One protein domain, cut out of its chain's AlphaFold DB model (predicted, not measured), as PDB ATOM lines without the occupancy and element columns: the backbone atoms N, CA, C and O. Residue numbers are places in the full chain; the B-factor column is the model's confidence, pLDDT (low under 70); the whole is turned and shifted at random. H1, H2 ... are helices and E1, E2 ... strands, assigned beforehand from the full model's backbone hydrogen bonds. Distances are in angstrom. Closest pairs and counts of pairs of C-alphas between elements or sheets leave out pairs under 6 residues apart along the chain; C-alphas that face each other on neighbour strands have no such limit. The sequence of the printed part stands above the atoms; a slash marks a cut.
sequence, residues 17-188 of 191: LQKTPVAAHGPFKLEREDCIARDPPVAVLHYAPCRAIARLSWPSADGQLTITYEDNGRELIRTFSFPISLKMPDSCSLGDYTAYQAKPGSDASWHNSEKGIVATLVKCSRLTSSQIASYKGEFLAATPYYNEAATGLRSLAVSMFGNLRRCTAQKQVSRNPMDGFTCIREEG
ATOM      1  N   LEU A  17      84.791  29.539  81.661       69.31
ATOM      2  CA  LEU A  17      86.111  29.269  81.118       69.31
ATOM      3  C   LEU A  17      86.024  27.941  80.373       69.31
ATOM      4  O   LEU A  17      85.959  26.876  80.990       69.31
ATOM      5  N   GLN A  18      86.002  27.997  79.042       81.44
ATOM      6  CA  GLN A  18      86.070  26.785  78.238       81.44
ATOM      7  C   GLN A  18      87.533  26.432  77.988       81.44
ATOM      8  O   GLN A  18      88.228  27.120  77.240       81.44
ATOM      9  N   LYS A  19      87.982  25.326  78.585       85.44
ATOM     10  CA  LYS A  19      89.287  24.727  78.292       85.44
ATOM     11  C   LYS A  19      89.154  23.743  77.137       85.44
ATOM     12  O   LYS A  19      88.367  22.801  77.206       85.44
ATOM     13  N   THR A  20      89.954  23.947  76.100       91.19
ATOM     14  CA  THR A  20      90.002  23.108  74.904       91.19
ATOM     15  C   THR A  20      91.420  22.555  74.745       91.19
ATOM     16  O   THR A  20      92.359  23.344  74.598       91.19
ATOM     17  N   PRO A  21      91.616  21.224  74.775       93.94
ATOM     18  CA  PRO A  21      92.903  20.617  74.446       93.94
ATOM     19  C   PRO A  21      93.316  20.966  73.011       93.94
ATOM     20  O   PRO A  21      92.499  20.880  72.096       93.94
ATOM     21  N   VAL A  22      94.577  21.349  72.815       95.12
ATOM     22  CA  VAL A  22      95.128  21.717  71.498       95.12
ATOM     23  C   VAL A  22      96.104  20.654  71.006       95.12
ATOM     24  O   VAL A  22      95.984  20.183  69.880       95.12
ATOM     25  N   ALA A  23      97.067  20.272  71.846       94.19
ATOM     26  CA  ALA A  23      98.090  19.286  71.513       94.19
ATOM     27  C   ALA A  23      98.701  18.668  72.779       94.19
ATOM     28  O   ALA A  23      98.503  19.161  73.894       94.19
ATOM     29  N   ALA A  24      99.482  17.608  72.598       93.94
ATOM     30  CA  ALA A  24     100.352  17.057  73.625       93.94
ATOM     31  C   ALA A  24     101.747  16.823  73.036       93.94
ATOM     32  O   ALA A  24     101.872  16.309  71.928       93.94
ATOM     33  N   HIS A  25     102.780  17.184  73.793       92.81
ATOM     34  CA  HIS A  25     104.182  17.023  73.406       92.81
ATOM     35  C   HIS A  25     104.893  16.265  74.530       92.81
ATOM     36  O   HIS A  25     105.294  16.850  75.535       92.81
ATOM     37  N   GLY A  26     104.968  14.937  74.413       92.50
ATOM     38  CA  GLY A  26     105.427  14.078  75.508       92.50
ATOM     39  C   GLY A  26     104.590  14.295  76.784       92.50
ATOM     40  O   GLY A  26     103.368  14.157  76.723       92.50
ATOM     41  N   PRO A  27     105.201  14.646  77.934       94.88
ATOM     42  CA  PRO A  27     104.465  14.903  79.174       94.88
ATOM     43  C   PRO A  27     103.753  16.267  79.197       94.88
ATOM     44  O   PRO A  27     103.000  16.543  80.129       94.88
ATOM     45  N   PHE A  28     103.981  17.137  78.208       95.75
ATOM     46  CA  PHE A  28     103.370  18.460  78.170       95.75
ATOM     47  C   PHE A  28     101.989  18.435  77.517       95.75
ATOM     48  O   PHE A  28     101.789  17.826  76.466       95.75
ATOM     49  N   LYS A  29     101.047  19.167  78.110       96.56
ATOM     50  CA  LYS A  29      99.687  19.376  77.607       96.56
ATOM     51  C   LYS A  29      99.521  20.829  77.190       96.56
ATOM     52  O   LYS A  29      99.730  21.717  78.013       96.56
ATOM     53  N   LEU A  30      99.152  21.064  75.937       96.31
ATOM     54  CA  LEU A  30      98.853  22.389  75.408       96.31
ATOM     55  C   LEU A  30      97.337  22.584  75.352       96.31
ATOM     56  O   LEU A  30      96.619  21.790  74.743       96.31
ATOM     57  N   GLU A  31      96.858  23.653  75.972       95.88
ATOM     58  CA  GLU A  31      95.444  23.966  76.130       95.88
ATOM     59  C   GLU A  31      95.174  25.420  75.743       95.88
ATOM     60  O   GLU A  31      95.990  26.320  75.961       95.88
ATOM     61  N   ARG A  32      93.983  25.645  75.200       93.69
ATOM     62  CA  ARG A  32      93.407  26.963  74.970       93.69
ATOM     63  C   ARG A  32      92.276  27.175  75.961       93.69
ATOM     64  O   ARG A  32      91.426  26.304  76.114       93.69
ATOM     65  N   GLU A  33      92.254  28.326  76.607       89.69
ATOM     66  CA  GLU A  33      91.167  28.750  77.476       89.69
ATOM     67  C   GLU A  33      90.506  29.986  76.875       89.69
ATOM     68  O   GLU A  33      91.148  31.027  76.718       89.69
ATOM     69  N   ASP A  34      89.230  29.854  76.522       84.06
ATOM     70  CA  ASP A  34      88.424  30.943  75.987       84.06
ATOM     71  C   ASP A  34      87.405  31.423  77.018       84.06
ATOM     72  O   ASP A  34      86.805  30.655  77.773       84.06
ATOM     73  N   CYS A  35      87.182  32.732  76.991       76.25
ATOM     74  CA  CYS A  35      86.084  33.382  77.678       76.25
ATOM     75  C   CYS A  35      84.797  33.225  76.879       76.25
ATOM     76  O   CYS A  35      84.616  33.930  75.882       76.25
ATOM     77  N   ILE A  36      83.868  32.394  77.340       69.88
ATOM     78  CA  ILE A  36      82.549  32.325  76.717       69.88
ATOM     79  C   ILE A  36      81.582  33.151  77.551       69.88
ATOM     80  O   ILE A  36      81.232  32.806  78.680       69.88
ATOM     81  N   ALA A  37      81.171  34.285  76.987       61.72
ATOM     82  CA  ALA A  37      80.012  34.997  77.489       61.72
ATOM     83  C   ALA A  37      78.774  34.213  77.049       61.72
ATOM     84  O   ALA A  37      78.524  34.064  75.856       61.72
ATOM     85  N   ARG A  38      78.011  33.690  78.009       60.41
ATOM     86  CA  ARG A  38      76.627  33.313  77.734       60.41
ATOM     87  C   ARG A  38      75.815  34.600  77.728       60.41
ATOM     88  O   ARG A  38      75.970  35.400  78.654       60.41
ATOM     89  N   ASP A  39      74.996  34.804  76.700       58.12
ATOM     90  CA  ASP A  39      74.077  35.938  76.677       58.12
ATOM     91  C   ASP A  39      73.209  35.886  77.939       58.12
ATOM     92  O   ASP A  39      72.545  34.870  78.188       58.12
ATOM     93  N   PRO A  40      73.240  36.924  78.786       54.28
ATOM     94  CA  PRO A  40      72.403  36.925  79.962       54.28
ATOM     95  C   PRO A  40      70.947  37.148  79.546       54.28
ATOM     96  O   PRO A  40      70.674  38.007  78.707       54.28
ATOM     97  N   PRO A  41      69.978  36.452  80.163       51.84
ATOM     98  CA  PRO A  41      68.563  36.730  79.927       51.84
ATOM     99  C   PRO A  41      68.118  38.109  80.462       51.84
ATOM    100  O   PRO A  41      66.981  38.509  80.227       51.84
ATOM    101  N   VAL A  42      68.980  38.840  81.186       52.91
ATOM    102  CA  VAL A  42      68.665  40.119  81.847       52.91
ATOM    103  C   VAL A  42      69.883  41.057  81.847       52.91
ATOM    104  O   VAL A  42      71.017  40.613  81.699       52.91
ATOM    105  N   ALA A  43      69.666  42.364  82.013       55.28
ATOM    106  CA  ALA A  43      70.730  43.368  82.064       55.28
ATOM    107  C   ALA A  43      71.675  43.146  83.260       55.28
ATOM    108  O   ALA A  43      71.245  43.073  84.409       55.28
ATOM    109  N   VAL A  44      72.975  43.065  82.984       55.53
ATOM    110  CA  VAL A  44      74.004  42.688  83.962       55.53
ATOM    111  C   VAL A  44      74.765  43.911  84.429       55.53
ATOM    112  O   VAL A  44      75.283  44.678  83.620       55.53
ATOM    113  N   LEU A  45      74.868  44.063  85.750       52.06
ATOM    114  CA  LEU A  45      75.570  45.182  86.378       52.06
ATOM    115  C   LEU A  45      77.096  44.996  86.374       52.06
ATOM    116  O   LEU A  45      77.820  45.982  86.288       52.06
ATOM    117  N   HIS A  46      77.590  43.752  86.464       48.06
ATOM    118  CA  HIS A  46      79.024  43.444  86.522       48.06
ATOM    119  C   HIS A  46      79.347  42.096  85.861       48.06
ATOM    120  O   HIS A  46      78.670  41.097  86.099       48.06
ATOM    121  N   TYR A  47      80.425  42.052  85.075       55.28
ATOM    122  CA  TYR A  47      80.988  40.814  84.531       55.28
ATOM    123  C   TYR A  47      82.135  40.326  85.415       55.28
ATOM    124  O   TYR A  47      82.998  41.121  85.794       55.28
ATOM    125  N   ALA A  48      82.198  39.020  85.688       56.16
ATOM    126  CA  ALA A  48      83.412  38.434  86.244       56.16
ATOM    127  C   ALA A  48      84.582  38.663  85.262       56.16
ATOM    128  O   ALA A  48      84.408  38.448  84.053       56.16
ATOM    129  N   PRO A  49      85.764  39.106  85.735       58.50
ATOM    130  CA  PRO A  49      86.931  39.224  84.880       58.50
ATOM    131  C   PRO A  49      87.319  37.825  84.404       58.50
ATOM    132  O   PRO A  49      87.761  36.991  85.186       58.50
ATOM    133  N   CYS A  50      87.150  37.571  83.114       68.44
ATOM    134  CA  CYS A  50      87.684  36.389  82.459       68.44
ATOM    135  C   CYS A  50      88.825  36.854  81.547       68.44
ATOM    136  O   CYS A  50      88.759  37.936  80.950       68.44
ATOM    137  N   ARG A  51      89.886  36.059  81.449       73.56
ATOM    138  CA  ARG A  51      90.997  36.315  80.535       73.56
ATOM    139  C   ARG A  51      91.218  35.050  79.728       73.56
ATOM    140  O   ARG A  51      91.308  33.979  80.314       73.56
ATOM    141  N   ALA A  52      91.270  35.178  78.407       86.31
ATOM    142  CA  ALA A  52      91.671  34.064  77.561       86.31
ATOM    143  C   ALA A  52      93.148  33.737  77.824       86.31
ATOM    144  O   ALA A  52      93.947  34.645  78.071       86.31
ATOM    145  N   ILE A  53      93.499  32.451  77.797       90.38
ATOM    146  CA  ILE A  53      94.839  31.959  78.144       90.38
ATOM    147  C   ILE A  53      95.261  30.885  77.138       90.38
ATOM    148  O   ILE A  53      94.512  29.950  76.862       90.38
ATOM    149  N   ALA A  54      96.482  30.986  76.622       93.06
ATOM    150  CA  ALA A  54      97.198  29.847  76.057       93.06
ATOM    151  C   ALA A  54      98.013  29.201  77.185       93.06
ATOM    152  O   ALA A  54      98.830  29.877  77.812       93.06
ATOM    153  N   ARG A  55      97.786  27.919  77.479       93.06
ATOM    154  CA  ARG A  55      98.404  27.227  78.618       93.06
ATOM    155  C   ARG A  55      99.211  26.026  78.158       93.06
ATOM    156  O   ARG A  55      98.697  25.164  77.457       93.06
ATOM    157  N   LEU A  56     100.446  25.928  78.632       93.88
ATOM    158  CA  LEU A  56     101.237  24.706  78.580       93.88
ATOM    159  C   LEU A  56     101.407  24.161  79.995       93.88
ATOM    160  O   LEU A  56     101.920  24.860  80.864       93.88
ATOM    161  N   SER A  57     101.010  22.915  80.218       93.31
ATOM    162  CA  SER A  57     101.058  22.270  81.528       93.31
ATOM    163  C   SER A  57     101.956  21.042  81.499       93.31
ATOM    164  O   SER A  57     101.862  20.222  80.588       93.31
ATOM    165  N   TRP A  58     102.773  20.878  82.530       93.38
ATOM    166  CA  TRP A  58     103.518  19.661  82.826       93.38
ATOM    167  C   TRP A  58     103.050  19.117  84.182       93.38
ATOM    168  O   TRP A  58     103.352  19.726  85.210       93.38
ATOM    169  N   PRO A  59     102.264  18.031  84.210       92.12
ATOM    170  CA  PRO A  59     101.933  17.330  85.441       92.12
ATOM    171  C   PRO A  59     103.016  16.301  85.793       92.12
ATOM    172  O   PRO A  59     103.539  15.623  84.906       92.12
ATOM    173  N   SER A  60     103.303  16.136  87.084       91.12
ATOM    174  CA  SER A  60     104.033  14.967  87.579       91.12
ATOM    175  C   SER A  60     103.239  13.685  87.319       91.12
ATOM    176  O   SER A  60     102.013  13.711  87.160       91.12
ATOM    177  N   ALA A  61     103.928  12.545  87.303       91.31
ATOM    178  CA  ALA A  61     103.329  11.239  87.040       91.31
ATOM    179  C   ALA A  61     102.209  10.880  88.035       91.31
ATOM    180  O   ALA A  61     101.235  10.225  87.667       91.31
ATOM    181  N   ASP A  62     102.321  11.343  89.281       87.88
ATOM    182  CA  ASP A  62     101.323  11.158  90.340       87.88
ATOM    183  C   ASP A  62     100.239  12.255  90.380       87.88
ATOM    184  O   ASP A  62      99.338  12.214  91.222       87.88
ATOM    185  N   GLY A  63     100.327  13.252  89.492       86.56
ATOM    186  CA  GLY A  63      99.407  14.385  89.403       86.56
ATOM    187  C   GLY A  63      99.443  15.349  90.594       86.56
ATOM    188  O   GLY A  63      98.594  16.236  90.676       86.56
ATOM    189  N   GLN A  64     100.388  15.196  91.527       85.00
ATOM    190  CA  GLN A  64     100.472  16.024  92.733       85.00
ATOM    191  C   GLN A  64     101.161  17.363  92.495       85.00
ATOM    192  O   GLN A  64     100.935  18.294  93.263       85.00
ATOM    193  N   LEU A  65     101.984  17.474  91.456       84.50
ATOM    194  CA  LEU A  65     102.651  18.700  91.045       84.50
ATOM    195  C   LEU A  65     102.237  19.025  89.612       84.50
ATOM    196  O   LEU A  65     102.186  18.162  88.743       84.50
ATOM    197  N   THR A  66     101.941  20.288  89.347       88.12
ATOM    198  CA  THR A  66     101.745  20.791  87.990       88.12
ATOM    199  C   THR A  66     102.505  22.093  87.824       88.12
ATOM    200  O   THR A  66     102.327  23.036  88.597       88.12
ATOM    201  N   ILE A  67     103.340  22.137  86.791       86.94
ATOM    202  CA  ILE A  67     103.981  23.359  86.316       86.94
ATOM    203  C   ILE A  67     103.153  23.867  85.146       86.94
ATOM    204  O   ILE A  67     102.925  23.123  84.194       86.94
ATOM    205  N   THR A  68     102.715  25.118  85.195       88.62
ATOM    206  CA  THR A  68     102.010  25.749  84.077       88.62
ATOM    207  C   THR A  68     102.785  26.943  83.551       88.62
ATOM    208  O   THR A  68     103.464  27.636  84.306       88.62
ATOM    209  N   TYR A  69     102.670  27.160  82.249       88.50
ATOM    210  CA  TYR A  69     103.087  28.352  81.532       88.50
ATOM    211  C   TYR A  69     101.840  28.930  80.880       88.50
ATOM    212  O   TYR A  69     101.253  28.299  80.003       88.50
ATOM    213  N   GLU A  70     101.420  30.101  81.332       89.12
ATOM    214  CA  GLU A  70     100.194  30.763  80.911       89.12
ATOM    215  C   GLU A  70     100.529  32.059  80.190       89.12
ATOM    216  O   GLU A  70     101.102  32.978  80.772       89.12
ATOM    217  N   ASP A  71     100.160  32.139  78.920       88.50
ATOM    218  CA  ASP A  71     100.216  33.369  78.146       88.50
ATOM    219  C   ASP A  71      98.803  33.946  78.028       88.50
ATOM    220  O   ASP A  71      97.902  33.308  77.483       88.50
ATOM    221  N   ASN A  72      98.613  35.154  78.553       85.44
ATOM    222  CA  ASN A  72      97.324  35.853  78.564       85.44
ATOM    223  C   ASN A  72      97.245  37.009  77.551       85.44
ATOM    224  O   ASN A  72      96.398  37.895  77.676       85.44
ATOM    225  N   GLY A  73      98.174  37.067  76.597       81.31
ATOM    226  CA  GLY A  73      98.279  38.157  75.633       81.31
ATOM    227  C   GLY A  73      99.115  39.343  76.108       81.31
ATOM    228  O   GLY A  73      99.606  40.092  75.272       81.31
ATOM    229  N   ARG A  74      99.353  39.496  77.417       78.75
ATOM    230  CA  ARG A  74     100.185  40.571  77.983       78.75
ATOM    231  C   ARG A  74     101.498  40.053  78.556       78.75
ATOM    232  O   ARG A  74     102.542  40.669  78.350       78.75
ATOM    233  N   GLU A  75     101.451  38.943  79.274       78.19
ATOM    234  CA  GLU A  75     102.574  38.382  80.025       78.19
ATOM    235  C   GLU A  75     102.571  36.853  79.976       78.19
ATOM    236  O   GLU A  75     101.544  36.238  79.685       78.19
ATOM    237  N   LEU A  76     103.738  36.263  80.258       80.88
ATOM    238  CA  LEU A  76     103.930  34.824  80.390       80.88
ATOM    239  C   LEU A  76     104.139  34.484  81.871       80.88
ATOM    240  O   LEU A  76     105.160  34.810  82.474       80.88
ATOM    241  N   ILE A  77     103.167  33.820  82.470       79.81
ATOM    242  CA  ILE A  77     103.191  33.470  83.887       79.81
ATOM    243  C   ILE A  77     103.606  32.013  84.004       79.81
ATOM    244  O   ILE A  77     103.029  31.150  83.349       79.81
ATOM    245  N   ARG A  78     104.594  31.722  84.850       80.94
ATOM    246  CA  ARG A  78     104.947  30.349  85.199       80.94
ATOM    247  C   ARG A  78     104.506  30.066  86.623       80.94
ATOM    248  O   ARG A  78     104.992  30.704  87.552       80.94
ATOM    249  N   THR A  79     103.634  29.088  86.820       78.62
ATOM    250  CA  THR A  79     103.188  28.723  88.171       78.62
ATOM    251  C   THR A  79     103.481  27.272  88.503       78.62
ATOM    252  O   THR A  79     103.417  26.384  87.655       78.62
ATOM    253  N   PHE A  80     103.808  27.055  89.771       77.69
ATOM    254  CA  PHE A  80     104.027  25.759  90.385       77.69
ATOM    255  C   PHE A  80     102.882  25.521  91.349       77.69
ATOM    256  O   PHE A  80     102.751  26.214  92.358       77.69
ATOM    257  N   SER A  81     102.036  24.557  91.019       76.12
ATOM    258  CA  SER A  81     100.825  24.279  91.774       76.12
ATOM    259  C   SER A  81     100.808  22.836  92.243       76.12
ATOM    260  O   SER A  81     101.217  21.921  91.530       76.12
ATOM    261  N   PHE A  82     100.304  22.642  93.455       73.69
ATOM    262  CA  PHE A  82      99.915  21.332  93.949       73.69
ATOM    263  C   PHE A  82      98.382  21.334  93.990       73.69
ATOM    264  O   PHE A  82      97.821  21.990  94.870       73.69
ATOM    265  N   PRO A  83      97.679  20.671  93.052       59.53
ATOM    266  CA  PRO A  83      96.219  20.760  92.919       59.53
ATOM    267  C   PRO A  83      95.449  20.301  94.168       59.53
ATOM    268  O   PRO A  83      94.267  20.601  94.314       59.53
ATOM    269  N   ILE A  84      96.120  19.623  95.105       54.50
ATOM    270  CA  ILE A  84      95.554  19.167  96.372       54.50
ATOM    271  C   ILE A  84      96.214  19.930  97.535       54.50
ATOM    272  O   ILE A  84      97.288  19.546  98.011       54.50
ATOM    273  N   SER A  85      95.596  21.033  97.988       49.09
ATOM    274  CA  SER A  85      95.392  21.362  99.420       49.09
ATOM    275  C   SER A  85      95.024  22.840  99.660       49.09
ATOM    276  O   SER A  85      95.825  23.739  99.428       49.09
ATOM    277  N   LEU A  86      93.849  23.068 100.263       42.94
ATOM    278  CA  LEU A  86      93.393  24.332 100.881       42.94
ATOM    279  C   LEU A  86      94.180  24.714 102.161       42.94
ATOM    280  O   LEU A  86      93.854  25.694 102.823       42.94
ATOM    281  N   LYS A  87      95.183  23.918 102.551       42.75
ATOM    282  CA  LYS A  87      96.010  24.083 103.759       42.75
ATOM    283  C   LYS A  87      97.492  23.859 103.450       42.75
ATOM    284  O   LYS A  87      98.162  23.078 104.124       42.75
ATOM    285  N   MET A  88      98.007  24.471 102.391       52.84
ATOM    286  CA  MET A  88      99.455  24.639 102.269       52.84
ATOM    287  C   MET A  88      99.860  25.932 102.969       52.84
ATOM    288  O   MET A  88      99.155  26.924 102.815       52.84
ATOM    289  N   PRO A  89     100.984  25.969 103.704       50.59
ATOM    290  CA  PRO A  89     101.643  27.246 103.919       50.59
ATOM    291  C   PRO A  89     101.971  27.838 102.542       50.59
ATOM    292  O   PRO A  89     102.425  27.107 101.654       50.59
ATOM    293  N   ASP A  90     101.766  29.146 102.370       51.53
ATOM    294  CA  ASP A  90     102.015  29.883 101.115       51.53
ATOM    295  C   ASP A  90     103.413  29.612 100.516       51.53
ATOM    296  O   ASP A  90     103.639  29.800  99.325       51.53
ATOM    297  N   SER A  91     104.345  29.093 101.324       53.78
ATOM    298  CA  SER A  91     105.707  28.711 100.953       53.78
ATOM    299  C   SER A  91     105.840  27.539  99.970       53.78
ATOM    300  O   SER A  91     106.944  27.325  99.472       53.78
ATOM    301  N   CYS A  92     104.782  26.753  99.723       62.28
ATOM    302  CA  CYS A  92     104.822  25.627  98.773       62.28
ATOM    303  C   CYS A  92     104.345  25.996  97.361       62.28
ATOM    304  O   CYS A  92     104.451  25.177  96.450       62.28
ATOM    305  N   SER A  93     103.800  27.199  97.184       59.00
ATOM    306  CA  SER A  93     103.434  27.735  95.878       59.00
ATOM    307  C   SER A  93     104.535  28.673  95.406       59.00
ATOM    308  O   SER A  93     105.033  29.494  96.176       59.00
ATOM    309  N   LEU A  94     104.915  28.564  94.137       61.34
ATOM    310  CA  LEU A  94     105.740  29.573  93.489       61.34
ATOM    311  C   LEU A  94     104.993  30.043  92.247       61.34
ATOM    312  O   LEU A  94     104.759  29.274  91.318       61.34
ATOM    313  N   GLY A  95     104.601  31.309  92.242       60.50
ATOM    314  CA  GLY A  95     104.349  32.036  91.009       60.50
ATOM    315  C   GLY A  95     105.643  32.732  90.625       60.50
ATOM    316  O   GLY A  95     106.172  33.513  91.413       60.50
ATOM    317  N   ASP A  96     106.169  32.431  89.447       59.22
ATOM    318  CA  ASP A  96     107.256  33.192  88.855       59.22
ATOM    319  C   ASP A  96     106.713  33.910  87.622       59.22
ATOM    320  O   ASP A  96     106.149  33.297  86.710       59.22
ATOM    321  N   TYR A  97     106.846  35.227  87.612       59.19
ATOM    322  CA  TYR A  97     106.448  36.029  86.469       59.19
ATOM    323  C   TYR A  97     107.654  36.131  85.562       59.19
ATOM    324  O   TYR A  97     108.724  36.587  85.967       59.19
ATOM    325  N   THR A  98     107.496  35.664  84.331       62.00
ATOM    326  CA  THR A  98     108.554  35.762  83.346       62.00
ATOM    327  C   THR A  98     108.127  36.767  82.292       62.00
ATOM    328  O   THR A  98     107.013  36.740  81.767       62.00
ATOM    329  N   ALA A  99     109.017  37.706  81.982       62.47
ATOM    330  CA  ALA A  99     108.786  38.582  80.849       62.47
ATOM    331  C   ALA A  99     108.600  37.723  79.592       62.47
ATOM    332  O   ALA A  99     109.274  36.703  79.421       62.47
ATOM    333  N   TYR A 100     107.695  38.139  78.710       67.44
ATOM    334  CA  TYR A 100     107.435  37.422  77.475       67.44
ATOM    335  C   TYR A 100     108.742  37.242  76.699       67.44
ATOM    336  O   TYR A 100     109.432  38.210  76.360       67.44
ATOM    337  N   GLN A 101     109.094  35.987  76.428       65.69
ATOM    338  CA  GLN A 101     110.288  35.673  75.665       65.69
ATOM    339  C   GLN A 101     109.956  35.760  74.177       65.69
ATOM    340  O   GLN A 101     109.172  34.984  73.634       65.69
ATOM    341  N   ALA A 102     110.605  36.693  73.481       62.00
ATOM    342  CA  ALA A 102     110.439  36.869  72.039       62.00
ATOM    343  C   ALA A 102     110.937  35.668  71.210       62.00
ATOM    344  O   ALA A 102     110.761  35.656  69.990       62.00
ATOM    345  N   LYS A 103     111.527  34.640  71.833       67.44
ATOM    346  CA  LYS A 103     111.953  33.355  71.245       67.44
ATOM    347  C   LYS A 103     111.290  32.207  72.022       67.44
ATOM    348  O   LYS A 103     111.078  32.380  73.220       67.44
ATOM    349  N   PRO A 104     110.933  31.077  71.377       73.12
ATOM    350  CA  PRO A 104     110.497  29.896  72.118       73.12
ATOM    351  C   PRO A 104     111.558  29.503  73.152       73.12
ATOM    352  O   PRO A 104     112.756  29.697  72.920       73.12
ATOM    353  N   GLY A 105     111.114  28.961  74.284       74.06
ATOM    354  CA  GLY A 105     112.026  28.387  75.266       74.06
ATOM    355  C   GLY A 105     112.802  27.217  74.659       74.06
ATOM    356  O   GLY A 105     112.247  26.438  73.892       74.06
ATOM    357  N   SER A 106     114.082  27.096  75.002       79.69
ATOM    358  CA  SER A 106     114.930  25.974  74.586       79.69
ATOM    359  C   SER A 106     115.055  24.922  75.686       79.69
ATOM    360  O   SER A 106     114.814  25.208  76.860       79.69
ATOM    361  N   ASP A 107     115.534  23.733  75.332       83.19
ATOM    362  CA  ASP A 107     115.878  22.672  76.290       83.19
ATOM    363  C   ASP A 107     116.859  23.169  77.362       83.19
ATOM    364  O   ASP A 107     116.708  22.884  78.548       83.19
ATOM    365  N   ALA A 108     117.824  24.007  76.968       80.38
ATOM    366  CA  ALA A 108     118.738  24.655  77.905       80.38
ATOM    367  C   ALA A 108     118.000  25.595  78.875       80.38
ATOM    368  O   ALA A 108     118.339  25.654  80.052       80.38
ATOM    369  N   SER A 109     116.968  26.313  78.415       78.31
ATOM    370  CA  SER A 109     116.132  27.158  79.280       78.31
ATOM    371  C   SER A 109     115.340  26.332  80.297       78.31
ATOM    372  O   SER A 109     115.180  26.754  81.447       78.31
ATOM    373  N   TRP A 110     114.839  25.168  79.884       83.44
ATOM    374  CA  TRP A 110     114.174  24.225  80.778       83.44
ATOM    375  C   TRP A 110     115.142  23.688  81.830       83.44
ATOM    376  O   TRP A 110     114.888  23.825  83.025       83.44
ATOM    377  N   HIS A 111     116.306  23.200  81.399       82.12
ATOM    378  CA  HIS A 111     117.338  22.688  82.297       82.12
ATOM    379  C   HIS A 111     117.827  23.753  83.293       82.12
ATOM    380  O   HIS A 111     117.889  23.508  84.493       82.12
ATOM    381  N   ASN A 112     118.060  24.986  82.836       81.19
ATOM    382  CA  ASN A 112     118.463  26.100  83.704       81.19
ATOM    383  C   ASN A 112     117.406  26.462  84.761       81.19
ATOM    384  O   ASN A 112     117.742  27.045  85.795       81.19
ATOM    385  N   SER A 113     116.137  26.112  84.531       79.38
ATOM    386  CA  SER A 113     115.066  26.323  85.507       79.38
ATOM    387  C   SER A 113     115.107  25.310  86.659       79.38
ATOM    388  O   SER A 113     114.549  25.595  87.718       79.38
ATOM    389  N   GLU A 114     115.814  24.183  86.508       82.88
ATOM    390  CA  GLU A 114     115.891  23.105  87.505       82.88
ATOM    391  C   GLU A 114     116.260  23.637  88.894       82.88
ATOM    392  O   GLU A 114     115.581  23.342  89.876       82.88
ATOM    393  N   LYS A 115     117.302  24.472  88.995       79.62
ATOM    394  CA  LYS A 115     117.787  24.979  90.289       79.62
ATOM    395  C   LYS A 115     116.705  25.749  91.050       79.62
ATOM    396  O   LYS A 115     116.570  25.571  92.260       79.62
ATOM    397  N   GLY A 116     115.942  26.597  90.356       76.25
ATOM    398  CA  GLY A 116     114.853  27.369  90.963       76.25
ATOM    399  C   GLY A 116     113.698  26.476  91.418       76.25
ATOM    400  O   GLY A 116     113.138  26.671  92.498       76.25
ATOM    401  N   ILE A 117     113.407  25.443  90.631       78.56
ATOM    402  CA  ILE A 117     112.345  24.475  90.910       78.56
ATOM    403  C   ILE A 117     112.708  23.626  92.119       78.56
ATOM    404  O   ILE A 117     111.953  23.573  93.084       78.56
ATOM    405  N   VAL A 118     113.900  23.034  92.129       82.44
ATOM    406  CA  VAL A 118     114.380  22.216  93.249       82.44
ATOM    407  C   VAL A 118     114.456  23.038  94.533       82.44
ATOM    408  O   VAL A 118     114.000  22.578  95.578       82.44
ATOM    409  N   ALA A 119     114.954  24.278  94.469       80.56
ATOM    410  CA  ALA A 119     114.983  25.166  95.631       80.56
ATOM    411  C   ALA A 119     113.582  25.447  96.203       80.56
ATOM    412  O   ALA A 119     113.443  25.670  97.404       80.56
ATOM    413  N   THR A 120     112.548  25.425  95.362       77.56
ATOM    414  CA  THR A 120     111.147  25.584  95.775       77.56
ATOM    415  C   THR A 120     110.600  24.300  96.383       77.56
ATOM    416  O   THR A 120     110.029  24.331  97.471       77.56
ATOM    417  N   LEU A 121     110.844  23.154  95.743       80.69
ATOM    418  CA  LEU A 121     110.425  21.848  96.256       80.69
ATOM    419  C   LEU A 121     111.015  21.563  97.645       80.69
ATOM    420  O   LEU A 121     110.310  21.077  98.519       80.69
ATOM    421  N   VAL A 122     112.274  21.940  97.892       83.81
ATOM    422  CA  VAL A 122     112.930  21.769  99.203       83.81
ATOM    423  C   VAL A 122     112.299  22.633 100.304       83.81
ATOM    424  O   VAL A 122     112.327  22.252 101.471       83.81
ATOM    425  N   LYS A 123     111.686  23.774  99.965       77.94
ATOM    426  CA  LYS A 123     110.942  24.603 100.934       77.94
ATOM    427  C   LYS A 123     109.580  24.005 101.300       77.94
ATOM    428  O   LYS A 123     108.943  24.470 102.246       77.94
ATOM    429  N   CYS A 124     109.125  22.989 100.567       77.31
ATOM    430  CA  CYS A 124     107.853  22.337 100.824       77.31
ATOM    431  C   CYS A 124     108.004  21.305 101.949       77.31
ATOM    432  O   CYS A 124     108.388  20.166 101.703       77.31
ATOM    433  N   SER A 125     107.638  21.674 103.179       74.56
ATOM    434  CA  SER A 125     107.779  20.828 104.382       74.56
ATOM    435  C   SER A 125     107.063  19.470 104.319       74.56
ATOM    436  O   SER A 125     107.386  18.564 105.081       74.56
ATOM    437  N   ARG A 126     106.091  19.321 103.414       77.19
ATOM    438  CA  ARG A 126     105.336  18.084 103.159       77.19
ATOM    439  C   ARG A 126     106.074  17.096 102.247       77.19
ATOM    440  O   ARG A 126     105.733  15.916 102.250       77.19
ATOM    441  N   LEU A 127     107.006  17.565 101.418       83.00
ATOM    442  CA  LEU A 127     107.674  16.701 100.453       83.00
ATOM    443  C   LEU A 127     108.820  15.956 101.124       83.00
ATOM    444  O   LEU A 127     109.716  16.546 101.723       83.00
ATOM    445  N   THR A 128     108.803  14.639 100.984       88.44
ATOM    446  CA  THR A 128     109.938  13.798 101.355       88.44
ATOM    447  C   THR A 128     111.083  13.976 100.356       88.44
ATOM    448  O   THR A 128     110.868  14.311  99.189       88.44
ATOM    449  N   SER A 129     112.315  13.686 100.780       90.31
ATOM    450  CA  SER A 129     113.482  13.736  99.889       90.31
ATOM    451  C   SER A 129     113.327  12.838  98.656       90.31
ATOM    452  O   SER A 129     113.805  13.193  97.580       90.31
ATOM    453  N   SER A 130     112.632  11.702  98.785       92.19
ATOM    454  CA  SER A 130     112.344  10.803  97.661       92.19
ATOM    455  C   SER A 130     111.356  11.413  96.667       92.19
ATOM    456  O   SER A 130     111.592  11.328  95.466       92.19
ATOM    457  N   GLN A 131     110.298  12.086  97.133       89.56
ATOM    458  CA  GLN A 131     109.366  12.801  96.252       89.56
ATOM    459  C   GLN A 131     110.061  13.942  95.503       89.56
ATOM    460  O   GLN A 131     109.890  14.077  94.295       89.56
ATOM    461  N   ILE A 132     110.899  14.724  96.191       89.62
ATOM    462  CA  ILE A 132     111.677  15.799  95.558       89.62
ATOM    463  C   ILE A 132     112.598  15.226  94.471       89.62
ATOM    464  O   ILE A 132     112.673  15.780  93.373       89.62
ATOM    465  N   ALA A 133     113.278  14.111  94.755       92.19
ATOM    466  CA  ALA A 133     114.131  13.434  93.782       92.19
ATOM    467  C   ALA A 133     113.336  12.887  92.583       92.19
ATOM    468  O   ALA A 133     113.798  13.030  91.452       92.19
ATOM    469  N   SER A 134     112.139  12.330  92.815       93.75
ATOM    470  CA  SER A 134     111.239  11.863  91.750       93.75
ATOM    471  C   SER A 134     110.834  13.009  90.834       93.75
ATOM    472  O   SER A 134     111.120  12.965  89.642       93.75
ATOM    473  N   TYR A 135     110.280  14.093  91.389       91.38
ATOM    474  CA  TYR A 135     109.846  15.244  90.595       91.38
ATOM    475  C   TYR A 135     110.998  15.885  89.826       91.38
ATOM    476  O   TYR A 135     110.820  16.281  88.678       91.38
ATOM    477  N   LYS A 136     112.194  15.958  90.422       91.38
ATOM    478  CA  LYS A 136     113.400  16.400  89.714       91.38
ATOM    479  C   LYS A 136     113.730  15.473  88.539       91.38
ATOM    480  O   LYS A 136     114.029  15.960  87.452       91.38
ATOM    481  N   GLY A 137     113.699  14.158  88.752       93.75
ATOM    482  CA  GLY A 137     113.957  13.169  87.706       93.75
ATOM    483  C   GLY A 137     112.956  13.276  86.555       93.75
ATOM    484  O   GLY A 137     113.361  13.362  85.399       93.75
ATOM    485  N   GLU A 138     111.665  13.357  86.872       94.94
ATOM    486  CA  GLU A 138     110.589  13.528  85.892       94.94
ATOM    487  C   GLU A 138     110.725  14.852  85.125       94.94
ATOM    488  O   GLU A 138     110.592  14.879  83.901       94.94
ATOM    489  N   PHE A 139     111.043  15.945  85.826       91.88
ATOM    490  CA  PHE A 139     111.265  17.256  85.219       91.88
ATOM    491  C   PHE A 139     112.400  17.202  84.192       91.88
ATOM    492  O   PHE A 139     112.258  17.672  83.064       91.88
ATOM    493  N   LEU A 140     113.526  16.582  84.550       92.25
ATOM    494  CA  LEU A 140     114.664  16.432  83.647       92.25
ATOM    495  C   LEU A 140     114.361  15.484  82.483       92.25
ATOM    496  O   LEU A 140     114.763  15.772  81.355       92.25
ATOM    497  N   ALA A 141     113.604  14.412  82.717       94.81
ATOM    498  CA  ALA A 141     113.165  13.495  81.666       94.81
ATOM    499  C   ALA A 141     112.233  14.165  80.638       94.81
ATOM    500  O   ALA A 141     112.184  13.736  79.488       94.81
ATOM    501  N   ALA A 142     111.537  15.242  81.016       93.88
ATOM    502  CA  ALA A 142     110.700  16.019  80.106       93.88
ATOM    503  C   ALA A 142     111.496  16.907  79.130       93.88
ATOM    504  O   ALA A 142     110.940  17.332  78.119       93.88
ATOM    505  N   THR A 143     112.785  17.169  79.398       92.25
ATOM    506  CA  THR A 143     113.629  18.100  78.618       92.25
ATOM    507  C   THR A 143     113.532  17.916  77.098       92.25
ATOM    508  O   THR A 143     113.295  18.916  76.428       92.25
ATOM    509  N   PRO A 144     113.635  16.694  76.530       93.06
ATOM    510  CA  PRO A 144     113.643  16.507  75.075       93.06
ATOM    511  C   PRO A 144     112.356  16.955  74.368       93.06
ATOM    512  O   PRO A 144     112.357  17.154  73.157       93.06
ATOM    513  N   TYR A 145     111.251  17.094  75.105       93.38
ATOM    514  CA  TYR A 145     109.951  17.494  74.564       93.38
ATOM    515  C   TYR A 145     109.684  18.997  74.712       93.38
ATOM    516  O   TYR A 145     108.731  19.518  74.130       93.38
ATOM    517  N   TYR A 146     110.497  19.710  75.500       91.44
ATOM    518  CA  TYR A 146     110.187  21.078  75.902       91.44
ATOM    519  C   TYR A 146     110.273  22.075  74.744       91.44
ATOM    520  O   TYR A 146     109.390  22.918  74.619       91.44
ATOM    521  N   ASN A 147     111.290  21.992  73.879       90.44
ATOM    522  CA  ASN A 147     111.421  22.919  72.749       90.44
ATOM    523  C   ASN A 147     110.193  22.898  71.816       90.44
ATOM    524  O   ASN A 147     109.673  23.947  71.419       90.44
ATOM    525  N   GLU A 148     109.690  21.704  71.498       92.12
ATOM    526  CA  GLU A 148     108.482  21.547  70.685       92.12
ATOM    527  C   GLU A 148     107.252  22.099  71.422       92.12
ATOM    528  O   GLU A 148     106.512  22.918  70.876       92.12
ATOM    529  N   ALA A 149     107.098  21.748  72.701       94.00
ATOM    530  CA  ALA A 149     106.017  22.218  73.556       94.00
ATOM    531  C   ALA A 149     105.974  23.756  73.682       94.00
ATOM    532  O   ALA A 149     104.917  24.376  73.541       94.00
ATOM    533  N   ALA A 150     107.129  24.391  73.893       90.94
ATOM    534  CA  ALA A 150     107.273  25.841  73.985       90.94
ATOM    535  C   ALA A 150     106.998  26.534  72.639       90.94
ATOM    536  O   ALA A 150     106.428  27.630  72.602       90.94
ATOM    537  N   THR A 151     107.358  25.891  71.525       91.38
ATOM    538  CA  THR A 151     107.024  26.363  70.174       91.38
ATOM    539  C   THR A 151     105.516  26.299  69.922       91.38
ATOM    540  O   THR A 151     104.945  27.255  69.384       91.38
ATOM    541  N   GLY A 152     104.858  25.226  70.368       93.62
ATOM    542  CA  GLY A 152     103.403  25.074  70.338       93.62
ATOM    543  C   GLY A 152     102.695  26.161  71.150       93.62
ATOM    544  O   GLY A 152     101.829  26.856  70.617       93.62
ATOM    545  N   LEU A 153     103.132  26.387  72.395       92.56
ATOM    546  CA  LEU A 153     102.608  27.453  73.256       92.56
ATOM    547  C   LEU A 153     102.703  28.827  72.596       92.56
ATOM    548  O   LEU A 153     101.715  29.557  72.535       92.56
ATOM    549  N   ARG A 154     103.876  29.174  72.061       88.69
ATOM    550  CA  ARG A 154     104.073  30.452  71.374       88.69
ATOM    551  C   ARG A 154     103.155  30.580  70.164       88.69
ATOM    552  O   ARG A 154     102.551  31.628  69.971       88.69
ATOM    553  N   SER A 155     103.078  29.545  69.332       90.62
ATOM    554  CA  SER A 155     102.255  29.567  68.117       90.62
ATOM    555  C   SER A 155     100.783  29.788  68.465       90.62
ATOM    556  O   SER A 155     100.130  30.649  67.873       90.62
ATOM    557  N   LEU A 156     100.295  29.096  69.499       93.06
ATOM    558  CA  LEU A 156      98.955  29.297  70.036       93.06
ATOM    559  C   LEU A 156      98.770  30.731  70.556       93.06
ATOM    560  O   LEU A 156      97.839  31.413  70.136       93.06
ATOM    561  N   ALA A 157      99.686  31.235  71.383       90.06
ATOM    562  CA  ALA A 157      99.609  32.588  71.927       90.06
ATOM    563  C   ALA A 157      99.654  33.684  70.847       90.06
ATOM    564  O   ALA A 157      98.944  34.683  70.950       90.06
ATOM    565  N   VAL A 158     100.460  33.521  69.793       87.38
ATOM    566  CA  VAL A 158     100.491  34.445  68.646       87.38
ATOM    567  C   VAL A 158      99.169  34.394  67.882       87.38
ATOM    568  O   VAL A 158      98.656  35.442  67.506       87.38
ATOM    569  N   SER A 159      98.582  33.209  67.697       90.69
ATOM    570  CA  SER A 159      97.270  33.087  67.051       90.69
ATOM    571  C   SER A 159      96.145  33.739  67.863       90.69
ATOM    572  O   SER A 159      95.228  34.317  67.288       90.69
ATOM    573  N   MET A 160      96.229  33.676  69.196       89.50
ATOM    574  CA  MET A 160      95.214  34.224  70.096       89.50
ATOM    575  C   MET A 160      95.370  35.731  70.320       89.50
ATOM    576  O   MET A 160      94.371  36.430  70.458       89.50
ATOM    577  N   PHE A 161      96.607  36.235  70.369       87.75
ATOM    578  CA  PHE A 161      96.897  37.587  70.861       87.75
ATOM    579  C   PHE A 161      97.967  38.333  70.047       87.75
ATOM    580  O   PHE A 161      98.620  39.246  70.557       87.75
ATOM    581  N   GLY A 162      98.229  37.933  68.802       81.81
ATOM    582  CA  GLY A 162      99.288  38.513  67.959       81.81
ATOM    583  C   GLY A 162      99.134  40.013  67.674       81.81
ATOM    584  O   GLY A 162     100.089  40.655  67.250       81.81
ATOM    585  N   ASN A 163      97.957  40.576  67.942       80.81
ATOM    586  CA  ASN A 163      97.613  41.988  67.808       80.81
ATOM    587  C   ASN A 163      97.739  42.800  69.115       80.81
ATOM    588  O   ASN A 163      97.331  43.959  69.119       80.81
ATOM    589  N   LEU A 164      98.287  42.228  70.194       81.31
ATOM    590  CA  LEU A 164      98.482  42.911  71.477       81.31
ATOM    591  C   LEU A 164      99.958  43.224  71.763       81.31
ATOM    592  O   LEU A 164     100.858  42.463  71.393       81.31
ATOM    593  N   ARG A 165     100.202  44.314  72.504       80.69
ATOM    594  CA  ARG A 165     101.511  44.622  73.093       80.69
ATOM    595  C   ARG A 165     101.862  43.576  74.143       80.69
ATOM    596  O   ARG A 165     101.049  43.252  75.008       80.69
ATOM    597  N   ARG A 166     103.097  43.079  74.092       83.56
ATOM    598  CA  ARG A 166     103.621  42.062  75.007       83.56
ATOM    599  C   ARG A 166     104.626  42.679  75.956       83.56
ATOM    600  O   ARG A 166     105.506  43.416  75.524       83.56
ATOM    601  N   CYS A 167     104.559  42.320  77.230       80.00
ATOM    602  CA  CYS A 167     105.546  42.750  78.202       80.00
ATOM    603  C   CYS A 167     106.864  41.980  78.035       80.00
ATOM    604  O   CYS A 167     106.953  40.823  78.437       80.00
ATOM    605  N   THR A 168     107.901  42.611  77.477       81.44
ATOM    606  CA  THR A 168     109.225  41.996  77.241       81.44
ATOM    607  C   THR A 168     110.260  42.343  78.308       81.44
ATOM    608  O   THR A 168     111.392  41.855  78.252       81.44
ATOM    609  N   ALA A 169     109.912  43.189  79.279       79.44
ATOM    610  CA  ALA A 169     110.687  43.364  80.501       79.44
ATOM    611  C   ALA A 169     109.787  43.753  81.676       79.44
ATOM    612  O   ALA A 169     108.922  44.623  81.560       79.44
ATOM    613  N   GLN A 170     110.045  43.139  82.826       76.38
ATOM    614  CA  GLN A 170     109.312  43.360  84.065       76.38
ATOM    615  C   GLN A 170     110.258  43.837  85.167       76.38
ATOM    616  O   GLN A 170     111.444  43.507  85.176       76.38
ATOM    617  N   LYS A 171     109.720  44.607  86.111       78.00
ATOM    618  CA  LYS A 171     110.410  45.013  87.335       78.00
ATOM    619  C   LYS A 171     109.587  44.574  88.536       78.00
ATOM    620  O   LYS A 171     108.395  44.868  88.609       78.00
ATOM    621  N   GLN A 172     110.235  43.897  89.478       72.38
ATOM    622  CA  GLN A 172     109.627  43.539  90.754       72.38
ATOM    623  C   GLN A 172     109.289  44.827  91.522       72.38
ATOM    624  O   GLN A 172     110.157  45.686  91.706       72.38
ATOM    625  N   VAL A 173     108.024  44.999  91.912       67.31
ATOM    626  CA  VAL A 173     107.543  46.249  92.534       67.31
ATOM    627  C   VAL A 173     107.723  46.221  94.056       67.31
ATOM    628  O   VAL A 173     107.833  47.265  94.694       67.31
ATOM    629  N   SER A 174     107.833  45.026  94.633       63.25
ATOM    630  CA  SER A 174     107.954  44.766  96.070       63.25
ATOM    631  C   SER A 174     109.095  43.779  96.348       63.25
ATOM    632  O   SER A 174     109.487  43.013  95.477       63.25
ATOM    633  N   ARG A 175     109.638  43.768  97.575       55.75
ATOM    634  CA  ARG A 175     110.614  42.742  98.004       55.75
ATOM    635  C   ARG A 175     110.004  41.337  98.051       55.75
ATOM    636  O   ARG A 175     110.746  40.362  97.968       55.75
ATOM    637  N   ASN A 176     108.683  41.234  98.171       48.97
ATOM    638  CA  ASN A 176     107.961  39.981  98.044       48.97
ATOM    639  C   ASN A 176     107.615  39.758  96.558       48.97
ATOM    640  O   ASN A 176     106.873  40.552  95.984       48.97
ATOM    641  N   PRO A 177     108.145  38.716  95.898       45.34
ATOM    642  CA  PRO A 177     107.853  38.443  94.487       45.34
ATOM    643  C   PRO A 177     106.372  38.118  94.230       45.34
ATOM    644  O   PRO A 177     105.915  38.241  93.099       45.34
ATOM    645  N   MET A 178     105.602  37.780  95.269       40.66
ATOM    646  CA  MET A 178     104.156  37.553  95.169       40.66
ATOM    647  C   MET A 178     103.341  38.858  95.095       40.66
ATOM    648  O   MET A 178     102.212  38.838  94.618       40.66
ATOM    649  N   ASP A 179     103.907  39.996  95.521       45.78
ATOM    650  CA  ASP A 179     103.211  41.297  95.585       45.78
ATOM    651  C   ASP A 179     103.194  42.039  94.234       45.78
ATOM    652  O   ASP A 179     102.677  43.154  94.127       45.78
ATOM    653  N   GLY A 180     103.764  41.432  93.193       54.97
ATOM    654  CA  GLY A 180     103.544  41.843  91.816       54.97
ATOM    655  C   GLY A 180     104.759  42.411  91.088       54.97
ATOM    656  O   GLY A 180     105.730  42.935  91.648       54.97
ATOM    657  N   PHE A 181     104.657  42.298  89.771       67.75
ATOM    658  CA  PHE A 181     105.598  42.807  88.792       67.75
ATOM    659  C   PHE A 181     104.911  43.915  88.001       67.75
ATOM    660  O   PHE A 181     103.722  43.833  87.698       67.75
ATOM    661  N   THR A 182     105.657  44.962  87.658       76.19
ATOM    662  CA  THR A 182     105.190  45.965  86.702       76.19
ATOM    663  C   THR A 182     105.894  45.759  85.377       76.19
ATOM    664  O   THR A 182     107.088  45.440  85.339       76.19
ATOM    665  N   CYS A 183     105.162  45.951  84.286       78.75
ATOM    666  CA  CYS A 183     105.778  45.970  82.978       78.75
ATOM    667  C   CYS A 183     106.566  47.268  82.799       78.75
ATOM    668  O   CYS A 183     106.014  48.354  82.960       78.75
ATOM    669  N   ILE A 184     107.851  47.158  82.469       85.00
ATOM    670  CA  ILE A 184     108.719  48.316  82.200       85.00
ATOM    671  C   ILE A 184     109.070  48.454  80.720       85.00
ATOM    672  O   ILE A 184     109.606  49.482  80.314       85.00
ATOM    673  N   ARG A 185     108.777  47.429  79.914       81.75
ATOM    674  CA  ARG A 185     108.910  47.475  78.461       81.75
ATOM    675  C   ARG A 185     107.866  46.592  77.809       81.75
ATOM    676  O   ARG A 185     107.789  45.400  78.105       81.75
ATOM    677  N   GLU A 186     107.130  47.184  76.884       84.69
ATOM    678  CA  GLU A 186     106.205  46.481  76.011       84.69
ATOM    679  C   GLU A 186     106.700  46.559  74.563       84.69
ATOM    680  O   GLU A 186     107.185  47.602  74.126       84.69
ATOM    681  N   GLU A 187     106.589  45.460  73.823       81.50
ATOM    682  CA  GLU A 187     106.930  45.375  72.400       81.50
ATOM    683  C   GLU A 187     105.800  44.686  71.628       81.50
ATOM    684  O   GLU A 187     105.028  43.900  72.183       81.50
ATOM    685  N   GLY A 188     105.706  44.964  70.330       70.81
ATOM    686  CA  GLY A 188     104.610  44.480  69.494       70.81
ATOM    687  C   GLY A 188     103.425  45.451  69.465       70.81
ATOM    688  O   GLY A 188     103.557  46.608  69.870       70.81
TER     689      GLY A 188
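What this domain is: This is residues 17 to 188 of the 191 residues of an uncharacterized protein of Sphingomonas sp. BK481 (UniProt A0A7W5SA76). A twisted sheet of six strands, E1 to E6, has the long helix H3 running along its strands over one face, while H1 and H2 form a helical hairpin that makes a corner with H3 at the end where H3 begins. A small two-stranded ribbon, E7 and E8, lies beyond the E6 edge, and residues 38 to 46, in the loop between E2 and E3, stick out from the body. The printed part has 172 residues with eight named strands and three named helices, in the order E1 E2 E3 E4 E5 E6 H1 H2 H3 E7 E8; the large sheet runs E1 - E2 - E3 - E4 - E5 - E6, all antiparallel. The class is mixed, helices and strands, and the whole is compact, with a radius of gyration of the C-alphas of 17.2 A and spans of 54 by 36 by 35 A.

Where its parts are: E1, residues 17 to 25, begins at C-alpha 17 (86.111, 29.269, 81.118) and is 23.2 A long; E2, residues 28 to 36, is 25.1 A long. E3 holds residues 53 to 59, E4 66 to 71, E5 76 to 81 and E6 94 to 98. H1, residues 107 to 122, is 23.1 A long, with a kink of 32 degrees near residue 116. H2 holds residues 129 to 141. H3, residues 143 to 161, is 26.8 A long and begins at C-alpha 143 (113.629, 18.100, 78.618). E7 holds residues 166 to 172 and E8 181 to 187, ending at C-alpha 187 (106.930, 45.375, 72.400).

How they stand to each other: E1 to E6 form a meander, each strand the antiparallel neighbour of the one before. Within hydrogen-bond range are N 20 and O 32 of E1 and E2, 2.8 A; N 31 and O 55 of E2 and E3, 2.8 A; N 56 and O 69 of E3 and E4, 2.9 A; N 68 and O 79 of E4 and E5, 2.9 A; and N 96 and O 78 of E5 and E6, 2.8 A. H1 and H3 on one face of this sheet make two layers, helices over strands. H3 lies over E2 and E3 at a height over the sheet of 7.7 A, along the strands, at 4 degrees to E3 on the local plane; its closest C-alphas to E3 are those of Ala 157 and Ala 54, 5.5 A. H1 touches H3 with residues 107 to 111 alone, about perpendicular at 81 degrees, the closest C-alphas being those of Asp 107 and Thr 143, 5.6 A. H1 and H2, a helical hairpin, touch at a shallow tilt of 12 degrees, opposite ways, closest at the C-alphas of Leu 121 and Ile 132, 6.2 A. H2 only grazes the sheet, with residues 135 to 139. E7 and E8 are an antiparallel hairpin, with N 171 and O 182 2.9 A apart; the closest C-alphas of E6 and E8, Tyr 97 and Phe 181, are 7.2 A apart. Every O i to N i+4 pair is within hydrogen-bond range in H2, against 9 of 12 in H1 and 13 of 15 in H3.

The domain as a whole: The C-alphas of Ala 43 and Ser 130, the two farthest apart, are 55.1 A apart; without residues 38 to 46, which stand free, the body spans 46 by 36 by 34 A. The printed part has no cut, and the links E2 to E3 and E5 to E6 are long. The mean pLDDT of the printed part is 78.3, and it is under 70 at residue 17 and residues 36 to 50, 83 to 103 and 173 to 181.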